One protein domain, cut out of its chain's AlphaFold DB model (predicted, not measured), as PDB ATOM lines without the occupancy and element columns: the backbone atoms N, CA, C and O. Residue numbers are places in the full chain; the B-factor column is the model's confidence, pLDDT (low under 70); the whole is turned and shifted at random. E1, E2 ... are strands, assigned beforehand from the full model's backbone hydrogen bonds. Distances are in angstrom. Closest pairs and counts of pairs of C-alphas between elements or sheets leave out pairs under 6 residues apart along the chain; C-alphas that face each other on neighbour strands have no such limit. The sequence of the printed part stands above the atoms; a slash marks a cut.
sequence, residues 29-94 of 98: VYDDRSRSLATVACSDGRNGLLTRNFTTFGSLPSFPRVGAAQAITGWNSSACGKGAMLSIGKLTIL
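This is residues 29 to 94 of the 98 residues of the protein "Cerato-platanin 6" of Moniliophthora perniciosa (UniProt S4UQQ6). There is little regular structure here: residues 29 to 82 wind as a body of loops, and the small hairpin of E1 and E2 points away from it, its turn at Ser 87 making one end of the longest axis. Residues 66 to 67 pair in parallel with residues 92 to 93 of E2, tying the loops to the hairpin. The printed part has 66 residues with no named helix and two strands, E1 then E2, in an antiparallel sheet; the class is all strand, with 9 residues in named elements. It is compact, with a radius of gyration of the C-alphas of 10.7 A, and spans 30 by 24 by 18 A.

Val 29 has its C-alpha at (228.817, 242.133, 245.128). E1, residues 83 to 86, begins at C-alpha (231.640, 260.517, 246.261). E2, residues 89 to 93, is 12.8 A long and ends at (229.030, 255.072, 243.353).

E1 and E2 form a hairpin over a tight link, their directions at 138 degrees. N 86 and O 89, 2.8 A apart, are within hydrogen-bond range.

The C-alphas of Gly 45 and Ser 87 are the farthest apart, 30.5 A. The printed part has no cut. Residues 84 to 91 have pLDDT under 70.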
ATOM      1  N   VAL A  29     228.175 241.954 246.435       92.38
ATOM      2  CA  VAL A  29     228.817 242.133 245.128       92.38
ATOM      3  C   VAL A  29     229.873 243.240 245.158       92.38
ATOM      4  O   VAL A  29     230.874 243.152 244.450       92.38
ATOM      5  N   TYR A  30     229.666 244.272 245.980       92.12
ATOM      6  CA  TYR A  30     230.552 245.428 246.076       92.12
ATOM      7  C   TYR A  30     231.818 245.161 246.902       92.12
ATOM      8  O   TYR A  30     232.772 245.934 246.803       92.12
ATOM      9  N   ASP A  31     231.871 244.047 247.637       93.81
ATOM     10  CA  ASP A  31     233.053 243.599 248.380       93.81
ATOM     11  C   ASP A  31     233.989 242.715 247.547       93.81
ATOM     12  O   ASP A  31     235.136 242.479 247.933       93.81
ATOM     13  N   ASP A  32     233.543 242.238 246.381       95.69
ATOM     14  CA  ASP A  32     234.389 241.462 245.478       95.69
ATOM     15  C   ASP A  32     235.396 242.376 244.766       95.69
ATOM     16  O   ASP A  32     235.122 243.019 243.748       95.69
ATOM     17  N   ARG A  33     236.620 242.394 245.300       97.19
ATOM     18  CA  ARG A  33     237.759 243.151 244.769       97.19
ATOM     19  C   ARG A  33     238.064 242.832 243.295       97.19
ATOM     20  O   ARG A  33     238.584 243.697 242.581       97.19
ATOM     21  N   SER A  34     237.791 241.604 242.857       97.38
ATOM     22  CA  SER A  34     238.095 241.110 241.509       97.38
ATOM     23  C   SER A  34     237.000 241.423 240.487       97.38
ATOM     24  O   SER A  34     237.255 241.368 239.283       97.38
ATOM     25  N   ARG A  35     235.809 241.822 240.952       95.88
ATOM     26  CA  ARG A  35     234.665 242.154 240.103       95.88
ATOM     27  C   ARG A  35     235.030 243.248 239.102       95.88
ATOM     28  O   ARG A  35     235.514 244.321 239.473       95.88
ATOM     29  N   SER A  36     234.781 242.977 237.824       96.06
ATOM     30  CA  SER A  36     235.060 243.912 236.734       96.06
ATOM     31  C   SER A  36     234.124 245.123 236.770       96.06
ATOM     32  O   SER A  36     232.914 244.984 236.940       96.06
ATOM     33  N   LEU A  37     234.668 246.317 236.519       96.00
ATOM     34  CA  LEU A  37     233.863 247.528 236.325       96.00
ATOM     35  C   LEU A  37     233.023 247.482 235.044       96.00
ATOM     36  O   LEU A  37     232.080 248.254 234.917       96.00
ATOM     37  N   ALA A  38     233.299 246.555 234.121       96.25
ATOM     38  CA  ALA A  38     232.483 246.359 232.925       96.25
ATOM     39  C   ALA A  38     231.059 245.853 233.231       96.25
ATOM     40  O   ALA A  38     230.199 245.913 232.360       96.25
ATOM     41  N   THR A  39     230.788 245.365 234.451       94.50
ATOM     42  CA  THR A  39     229.475 244.802 234.814       94.50
ATOM     43  C   THR A  39     228.498 245.822 235.408       94.50
ATOM     44  O   THR A  39     227.387 245.447 235.782       94.50
ATOM     45  N   VAL A  40     228.902 247.085 235.565       94.19
ATOM     46  CA  VAL A  40     228.109 248.134 236.228       94.19
ATOM     47  C   VAL A  40     227.846 249.310 235.290       94.19
ATOM     48  O   VAL A  40     228.556 249.504 234.308       94.19
ATOM     49  N   ALA A  41     226.862 250.147 235.616       95.00
ATOM     50  CA  ALA A  41     226.487 251.309 234.813       95.00
ATOM     51  C   ALA A  41     227.630 252.333 234.654       95.00
ATOM     52  O   ALA A  41     227.689 253.064 233.665       95.00
ATOM     53  N   CYS A  42     228.555 252.380 235.614       95.62
ATOM     54  CA  CYS A  42     229.756 253.212 235.552       95.62
ATOM     55  C   CYS A  42     230.963 252.526 234.900       95.62
ATOM     56  O   CYS A  42     232.101 252.804 235.288       95.62
ATOM     57  N   SER A  43     230.715 251.644 233.932       96.50
ATOM     58  CA  SER A  43     231.726 250.940 233.148       96.50
ATOM     59  C   SER A  43     232.557 251.902 232.289       96.50
ATOM     60  O   SER A  43     233.531 252.482 232.768       96.50
ATOM     61  N   ASP A  44     232.195 252.083 231.026       95.50
ATOM     62  CA  ASP A  44     232.883 252.891 230.022       95.50
ATOM     63  C   ASP A  44     232.064 254.137 229.627       95.50
ATOM     64  O   ASP A  44     231.177 254.596 230.353       95.50
ATOM     65  N   GLY A  45     232.439 254.762 228.509       95.56
ATOM     66  CA  GLY A  45     231.912 256.053 228.085       95.56
ATOM     67  C   GLY A  45     232.612 257.238 228.756       95.56
ATOM     68  O   GLY A  45     233.504 257.096 229.590       95.56
ATOM     69  N   ARG A  46     232.208 258.455 228.380       96.62
ATOM     70  CA  ARG A  46     232.851 259.711 228.820       96.62
ATOM     71  C   ARG A  46     232.948 259.855 230.349       96.62
ATOM     72  O   ARG A  46     233.899 260.457 230.837       96.62
ATOM     73  N   ASN A  47     231.968 259.336 231.081       95.06
ATOM     74  CA  ASN A  47     231.879 259.380 232.540       95.06
ATOM     75  C   ASN A  47     232.242 258.035 233.201       95.06
ATOM     76  O   ASN A  47     232.211 257.937 234.429       95.06
ATOM     77  N   GLY A  48     232.559 257.005 232.411       95.25
ATOM     78  CA  GLY A  48     232.881 255.666 232.891       95.25
ATOM     79  C   GLY A  48     234.205 255.601 233.646       95.25
ATOM     80  O   GLY A  48     235.126 256.388 233.422       95.25
ATOM     81  N   LEU A  49     234.312 254.642 234.561       95.56
ATOM     82  CA  LEU A  49     235.513 254.435 235.366       95.56
ATOM     83  C   LEU A  49     236.601 253.662 234.617       95.56
ATOM     84  O   LEU A  49     237.780 253.897 234.877       95.56
ATOM     85  N   LEU A  50     236.229 252.834 233.635       97.00
ATOM     86  CA  LEU A  50     237.174 252.181 232.724       97.00
ATOM     87  C   LEU A  50     237.971 253.217 231.918       97.00
ATOM     88  O   LEU A  50     239.192 253.135 231.819       97.00
ATOM     89  N   THR A  51     237.309 254.275 231.441       96.12
ATOM     90  CA  THR A  51     237.950 255.404 230.735       96.12
ATOM     91  C   THR A  51     238.874 256.226 231.641       96.12
ATOM     92  O   THR A  51     239.712 256.985 231.163       96.12
ATOM     93  N   ARG A  52     238.765 256.050 232.962       94.38
ATOM     94  CA  ARG A  52     239.629 256.673 233.974       94.38
ATOM     95  C   ARG A  52     240.717 255.723 234.484       94.38
ATOM     96  O   ARG A  52     241.308 255.995 235.524       94.38
ATOM     97  N   ASN A  53     240.995 254.651 233.737       95.94
ATOM     98  CA  ASN A  53     242.062 253.683 233.994       95.94
ATOM     99  C   ASN A  53     241.863 252.824 235.259       95.94
ATOM    100  O   ASN A  53     242.829 252.333 235.842       95.94
ATOM    101  N   PHE A  54     240.610 252.627 235.676       96.25
ATOM    102  CA  PHE A  54     240.230 251.603 236.651       96.25
ATOM    103  C   PHE A  54     239.738 250.356 235.918       96.25
ATOM    104  O   PHE A  54     239.210 250.464 234.819       96.25
ATOM    105  N   THR A  55     239.889 249.171 236.504       97.25
ATOM    106  CA  THR A  55     239.539 247.898 235.839       97.25
ATOM    107  C   THR A  55     238.573 247.056 236.661       97.25
ATOM    108  O   THR A  55     237.576 246.558 236.139       97.25
ATOM    109  N   THR A  56     238.821 246.944 237.964       97.50
ATOM    110  CA  THR A  56     237.983 246.202 238.915       97.50
ATOM    111  C   THR A  56     237.521 247.093 240.062       97.50
ATOM    112  O   THR A  56     238.068 248.182 240.270       97.50
ATOM    113  N   PHE A  57     236.558 246.632 240.863       95.88
ATOM    114  CA  PHE A  57     236.151 247.336 242.087       95.88
ATOM    115  C   PHE A  57     237.348 247.600 243.007       95.88
ATOM    116  O   PHE A  57     237.500 248.701 243.531       95.88
ATOM    117  N   GLY A  58     238.261 246.634 243.109       96.19
ATOM    118  CA  GLY A  58     239.488 246.737 243.888       96.19
ATOM    119  C   GLY A  58     240.544 247.713 243.392       96.19
ATOM    120  O   GLY A  58     241.480 248.009 244.134       96.19
ATOM    121  N   SER A  59     240.437 248.178 242.148       96.56
ATOM    122  CA  SER A  59     241.341 249.195 241.600       96.56
ATOM    123  C   SER A  59     240.959 250.614 242.035       96.56
ATOM    124  O   SER A  59     241.757 251.539 241.899       96.56
ATOM    125  N   LEU A  60     239.753 250.798 242.587       94.12
ATOM    126  CA  LEU A  60     239.273 252.098 243.037       94.12
ATOM    127  C   LEU A  60     239.953 252.502 244.354       94.12
ATOM    128  O   LEU A  60     239.968 251.718 245.303       94.12
ATOM    129  N   PRO A  61     240.418 253.757 244.489       91.44
ATOM    130  CA  PRO A  61     241.141 254.219 245.678       91.44
ATOM    131  C   PRO A  61     240.275 254.257 246.943       91.44
ATOM    132  O   PRO A  61     240.784 254.404 248.048       91.44
ATOM    133  N   SER A  62     238.953 254.169 246.791       89.00
ATOM    134  CA  SER A  62     238.006 254.147 247.901       89.00
ATOM    135  C   SER A  62     237.591 252.744 248.323       89.00
ATOM    136  O   SER A  62     236.855 252.643 249.298       89.00
ATOM    137  N   PHE A  63     237.971 251.688 247.599       91.19
ATOM    138  CA  PHE A  63     237.595 250.318 247.952       91.19
ATOM    139  C   PHE A  63     238.003 249.998 249.409       91.19
ATOM    140  O   PHE A  63     239.105 250.381 249.811       91.19
ATOM    141  N   PRO A  64     237.152 249.335 250.220       91.25
ATOM    142  CA  PRO A  64     235.867 248.704 249.875       91.25
ATOM    143  C   PRO A  64     234.645 249.634 249.941       91.25
ATOM    144  O   PRO A  64     233.513 249.189 249.810       91.25
ATOM    145  N   ARG A  65     234.824 250.947 250.116       90.06
ATOM    146  CA  ARG A  65     233.715 251.914 250.107       90.06
ATOM    147  C   ARG A  65     233.265 252.213 248.675       90.06
ATOM    148  O   ARG A  65     233.496 253.310 248.145       90.06
ATOM    149  N   VAL A  66     232.604 251.234 248.069       91.06
ATOM    150  CA  VAL A  66     231.965 251.300 246.750       91.06
ATOM    151  C   VAL A  66     230.521 250.784 246.840       91.06
ATOM    152  O   VAL A  66     230.217 249.977 247.711       91.06
ATOM    153  N   GLY A  67     229.601 251.279 246.010       90.06
ATOM    154  CA  GLY A  67     228.193 250.857 246.079       90.06
ATOM    155  C   GLY A  67     227.295 251.465 245.004       90.06
ATOM    156  O   GLY A  67     227.762 252.186 244.131       90.06
ATOM    157  N   ALA A  68     225.993 251.191 245.038       87.94
ATOM    158  CA  ALA A  68     225.012 251.832 244.158       87.94
ATOM    159  C   ALA A  68     224.453 253.128 244.761       87.94
ATOM    160  O   ALA A  68     224.444 253.313 245.975       87.94
ATOM    161  N   ALA A  69     223.936 254.020 243.914       88.12
ATOM    162  CA  ALA A  69     223.095 255.124 244.361       88.12
ATOM    163  C   ALA A  69     222.072 255.474 243.289       88.12
ATOM    164  O   ALA A  69     222.317 255.323 242.089       88.12
ATOM    165  N   GLN A  70     220.949 256.016 243.750       86.31
ATOM    166  CA  GLN A  70     219.825 256.422 242.908       86.31
ATOM    167  C   GLN A  70     220.200 257.526 241.906       86.31
ATOM    168  O   GLN A  70     219.595 257.611 240.843       86.31
ATOM    169  N   ALA A  71     221.234 258.323 242.201       86.94
ATOM    170  CA  ALA A  71     221.744 259.362 241.305       86.94
ATOM    171  C   ALA A  71     222.326 258.815 239.984       86.94
ATOM    172  O   ALA A  71     222.410 259.546 238.998       86.94
ATOM    173  N   ILE A  72     222.724 257.539 239.936       91.12
ATOM    174  CA  ILE A  72     223.099 256.890 238.680       91.12
ATOM    175  C   ILE A  72     221.808 256.394 238.032       91.12
ATOM    176  O   ILE A  72     221.223 255.399 238.449       91.12
ATOM    177  N   THR A  73     221.318 257.094 237.020       90.56
ATOM    178  CA  THR A  73     220.079 256.709 236.327       90.56
ATOM    179  C   THR A  73     220.296 255.600 235.299       90.56
ATOM    180  O   THR A  73     219.368 254.846 235.035       90.56
ATOM    181  N   GLY A  74     221.523 255.422 234.800       91.69
ATOM    182  CA  GLY A  74     221.885 254.382 233.838       91.69
ATOM    183  C   GLY A  74     223.358 254.449 233.431       91.69
ATOM    184  O   GLY A  74     224.160 255.114 234.096       91.69
ATOM    185  N   TRP A  75     223.691 253.752 232.343       95.38
ATOM    186  CA  TRP A  75     225.036 253.704 231.765       95.38
ATOM    187  C   TRP A  75     225.595 255.107 231.467       95.38
ATOM    188  O   TRP A  75     224.855 255.996 231.040       95.38
ATOM    189  N   ASN A  76     226.898 255.310 231.699       94.25
ATOM    190  CA  ASN A  76     227.615 256.566 231.425       94.25
ATOM    191  C   ASN A  76     226.997 257.810 232.114       94.25
ATOM    192  O   ASN A  76     227.136 258.944 231.644       94.25
ATOM    193  N   SER A  77     226.312 257.615 233.250       94.25
ATOM    194  CA  SER A  77     225.754 258.710 234.050       94.25
ATOM    195  C   SER A  77     226.832 259.720 234.448       94.25
ATOM    196  O   SER A  77     227.931 259.358 234.864       94.25
ATOM    197  N   SER A  78     226.489 261.009 234.426       94.19
ATOM    198  CA  SER A  78     227.366 262.074 234.922       94.19
ATOM    199  C   SER A  78     227.665 261.963 236.421       94.19
ATOM    200  O   SER A  78     228.595 262.611 236.898       94.19
ATOM    201  N   ALA A  79     226.910 261.148 237.171       92.00
ATOM    202  CA  ALA A  79     227.136 260.865 238.585       92.00
ATOM    203  C   ALA A  79     228.203 259.781 238.845       92.00
ATOM    204  O   ALA A  79     228.592 259.581 239.999       92.00
ATOM    205  N   CYS A  80     228.697 259.098 237.809       92.88
ATOM    206  CA  CYS A  80     229.654 258.006 237.954       92.88
ATOM    207  C   CYS A  80     230.959 258.426 238.638       92.88
ATOM    208  O   CYS A  80     231.553 259.463 238.337       92.88
ATOM    209  N   GLY A  81     231.401 257.617 239.609       87.69
ATOM    210  CA  GLY A  81     232.630 257.876 240.360       87.69
ATOM    211  C   GLY A  81     232.573 259.066 241.316       87.69
ATOM    212  O   GLY A  81     233.601 259.432 241.891       87.69
ATOM    213  N   LYS A  82     231.409 259.704 241.490       86.94
ATOM    214  CA  LYS A  82     231.249 260.751 242.501       86.94
ATOM    215  C   LYS A  82     231.201 260.128 243.891       86.94
ATOM    216  O   LYS A  82     230.706 259.019 244.082       86.94
ATOM    217  N   GLY A  83     231.733 260.871 244.855       77.69
ATOM    218  CA  GLY A  83     231.640 260.517 246.261       77.69
ATOM    219  C   GLY A  83     230.356 261.068 246.862       77.69
ATOM    220  O   GLY A  83     230.195 262.284 246.881       77.69
ATOM    221  N   ALA A  84     229.485 260.213 247.385       66.19
ATOM    222  CA  ALA A  84     228.397 260.650 248.258       66.19
ATOM    223  C   ALA A  84     228.889 260.673 249.705       66.19
ATOM    224  O   ALA A  84     229.600 259.757 250.113       66.19
ATOM    225  N   MET A  85     228.536 261.706 250.466       63.03
ATOM    226  CA  MET A  85     228.780 261.742 251.904       63.03
ATOM    227  C   MET A  85     227.515 261.246 252.593       63.03
ATOM    228  O   MET A  85     226.489 261.917 252.585       63.03
ATOM    229  N   LEU A  86     227.583 260.033 253.118       61.19
ATOM    230  CA  LEU A  86     226.571 259.503 254.009       61.19
ATOM    231  C   LEU A  86     226.975 259.874 255.432       61.19
ATOM    232  O   LEU A  86     228.156 260.088 255.704       61.19
ATOM    233  N   SER A  87     226.015 259.919 256.357       56.59
ATOM    234  CA  SER A  87     226.276 260.304 257.754       56.59
ATOM    235  C   SER A  87     227.330 259.426 258.462       56.59
ATOM    236  O   SER A  87     227.763 259.754 259.559       56.59
ATOM    237  N   ILE A  88     227.749 258.330 257.817       56.72
ATOM    238  CA  ILE A  88     228.742 257.346 258.260       56.72
ATOM    239  C   ILE A  88     230.009 257.276 257.369       56.72
ATOM    240  O   ILE A  88     230.850 256.408 257.581       56.72
ATOM    241  N   GLY A  89     230.188 258.166 256.378       60.75
ATOM    242  CA  GLY A  89     231.404 258.247 255.547       60.75
ATOM    243  C   GLY A  89     231.162 258.555 254.061       60.75
ATOM    244  O   GLY A  89     230.032 258.715 253.610       60.75
ATOM    245  N   LYS A  90     232.239 258.651 253.265       65.62
ATOM    246  CA  LYS A  90     232.151 258.881 251.805       65.62
ATOM    247  C   LYS A  90     231.920 257.544 251.062       65.62
ATOM    248  O   LYS A  90     232.416 256.521 251.511       65.62
ATOM    249  N   LEU A  91     231.269 257.494 249.906       69.19
ATOM    250  CA  LEU A  91     231.060 256.257 249.121       69.19
ATOM    251  C   LEU A  91     231.264 256.537 247.633       69.19
ATOM    252  O   LEU A  91     230.716 257.520 247.142       69.19
ATOM    253  N   THR A  92     232.023 255.701 246.918       73.56
ATOM    254  CA  THR A  92     232.112 255.795 245.449       73.56
ATOM    255  C   THR A  92     230.983 255.007 244.810       73.56
ATOM    256  O   THR A  92     230.757 253.849 245.152       73.56
ATOM    257  N   ILE A  93     230.278 255.626 243.868       79.88
ATOM    258  CA  ILE A  93     229.030 255.072 243.353       79.88
ATOM    259  C   ILE A  93     229.220 254.433 241.962       79.88
ATOM    260  O   ILE A  93     229.781 255.068 241.066       79.88
ATOM    261  N   LEU A  94     228.736 253.194 241.797       72.25
ATOM    262  CA  LEU A  94     228.928 252.303 240.647       72.25
ATOM    263  C   LEU A  94     227.636 251.838 239.945       72.25
ATOM    264  O   LEU A  94     227.685 251.645 238.740       72.25
TER     265      LEU A  94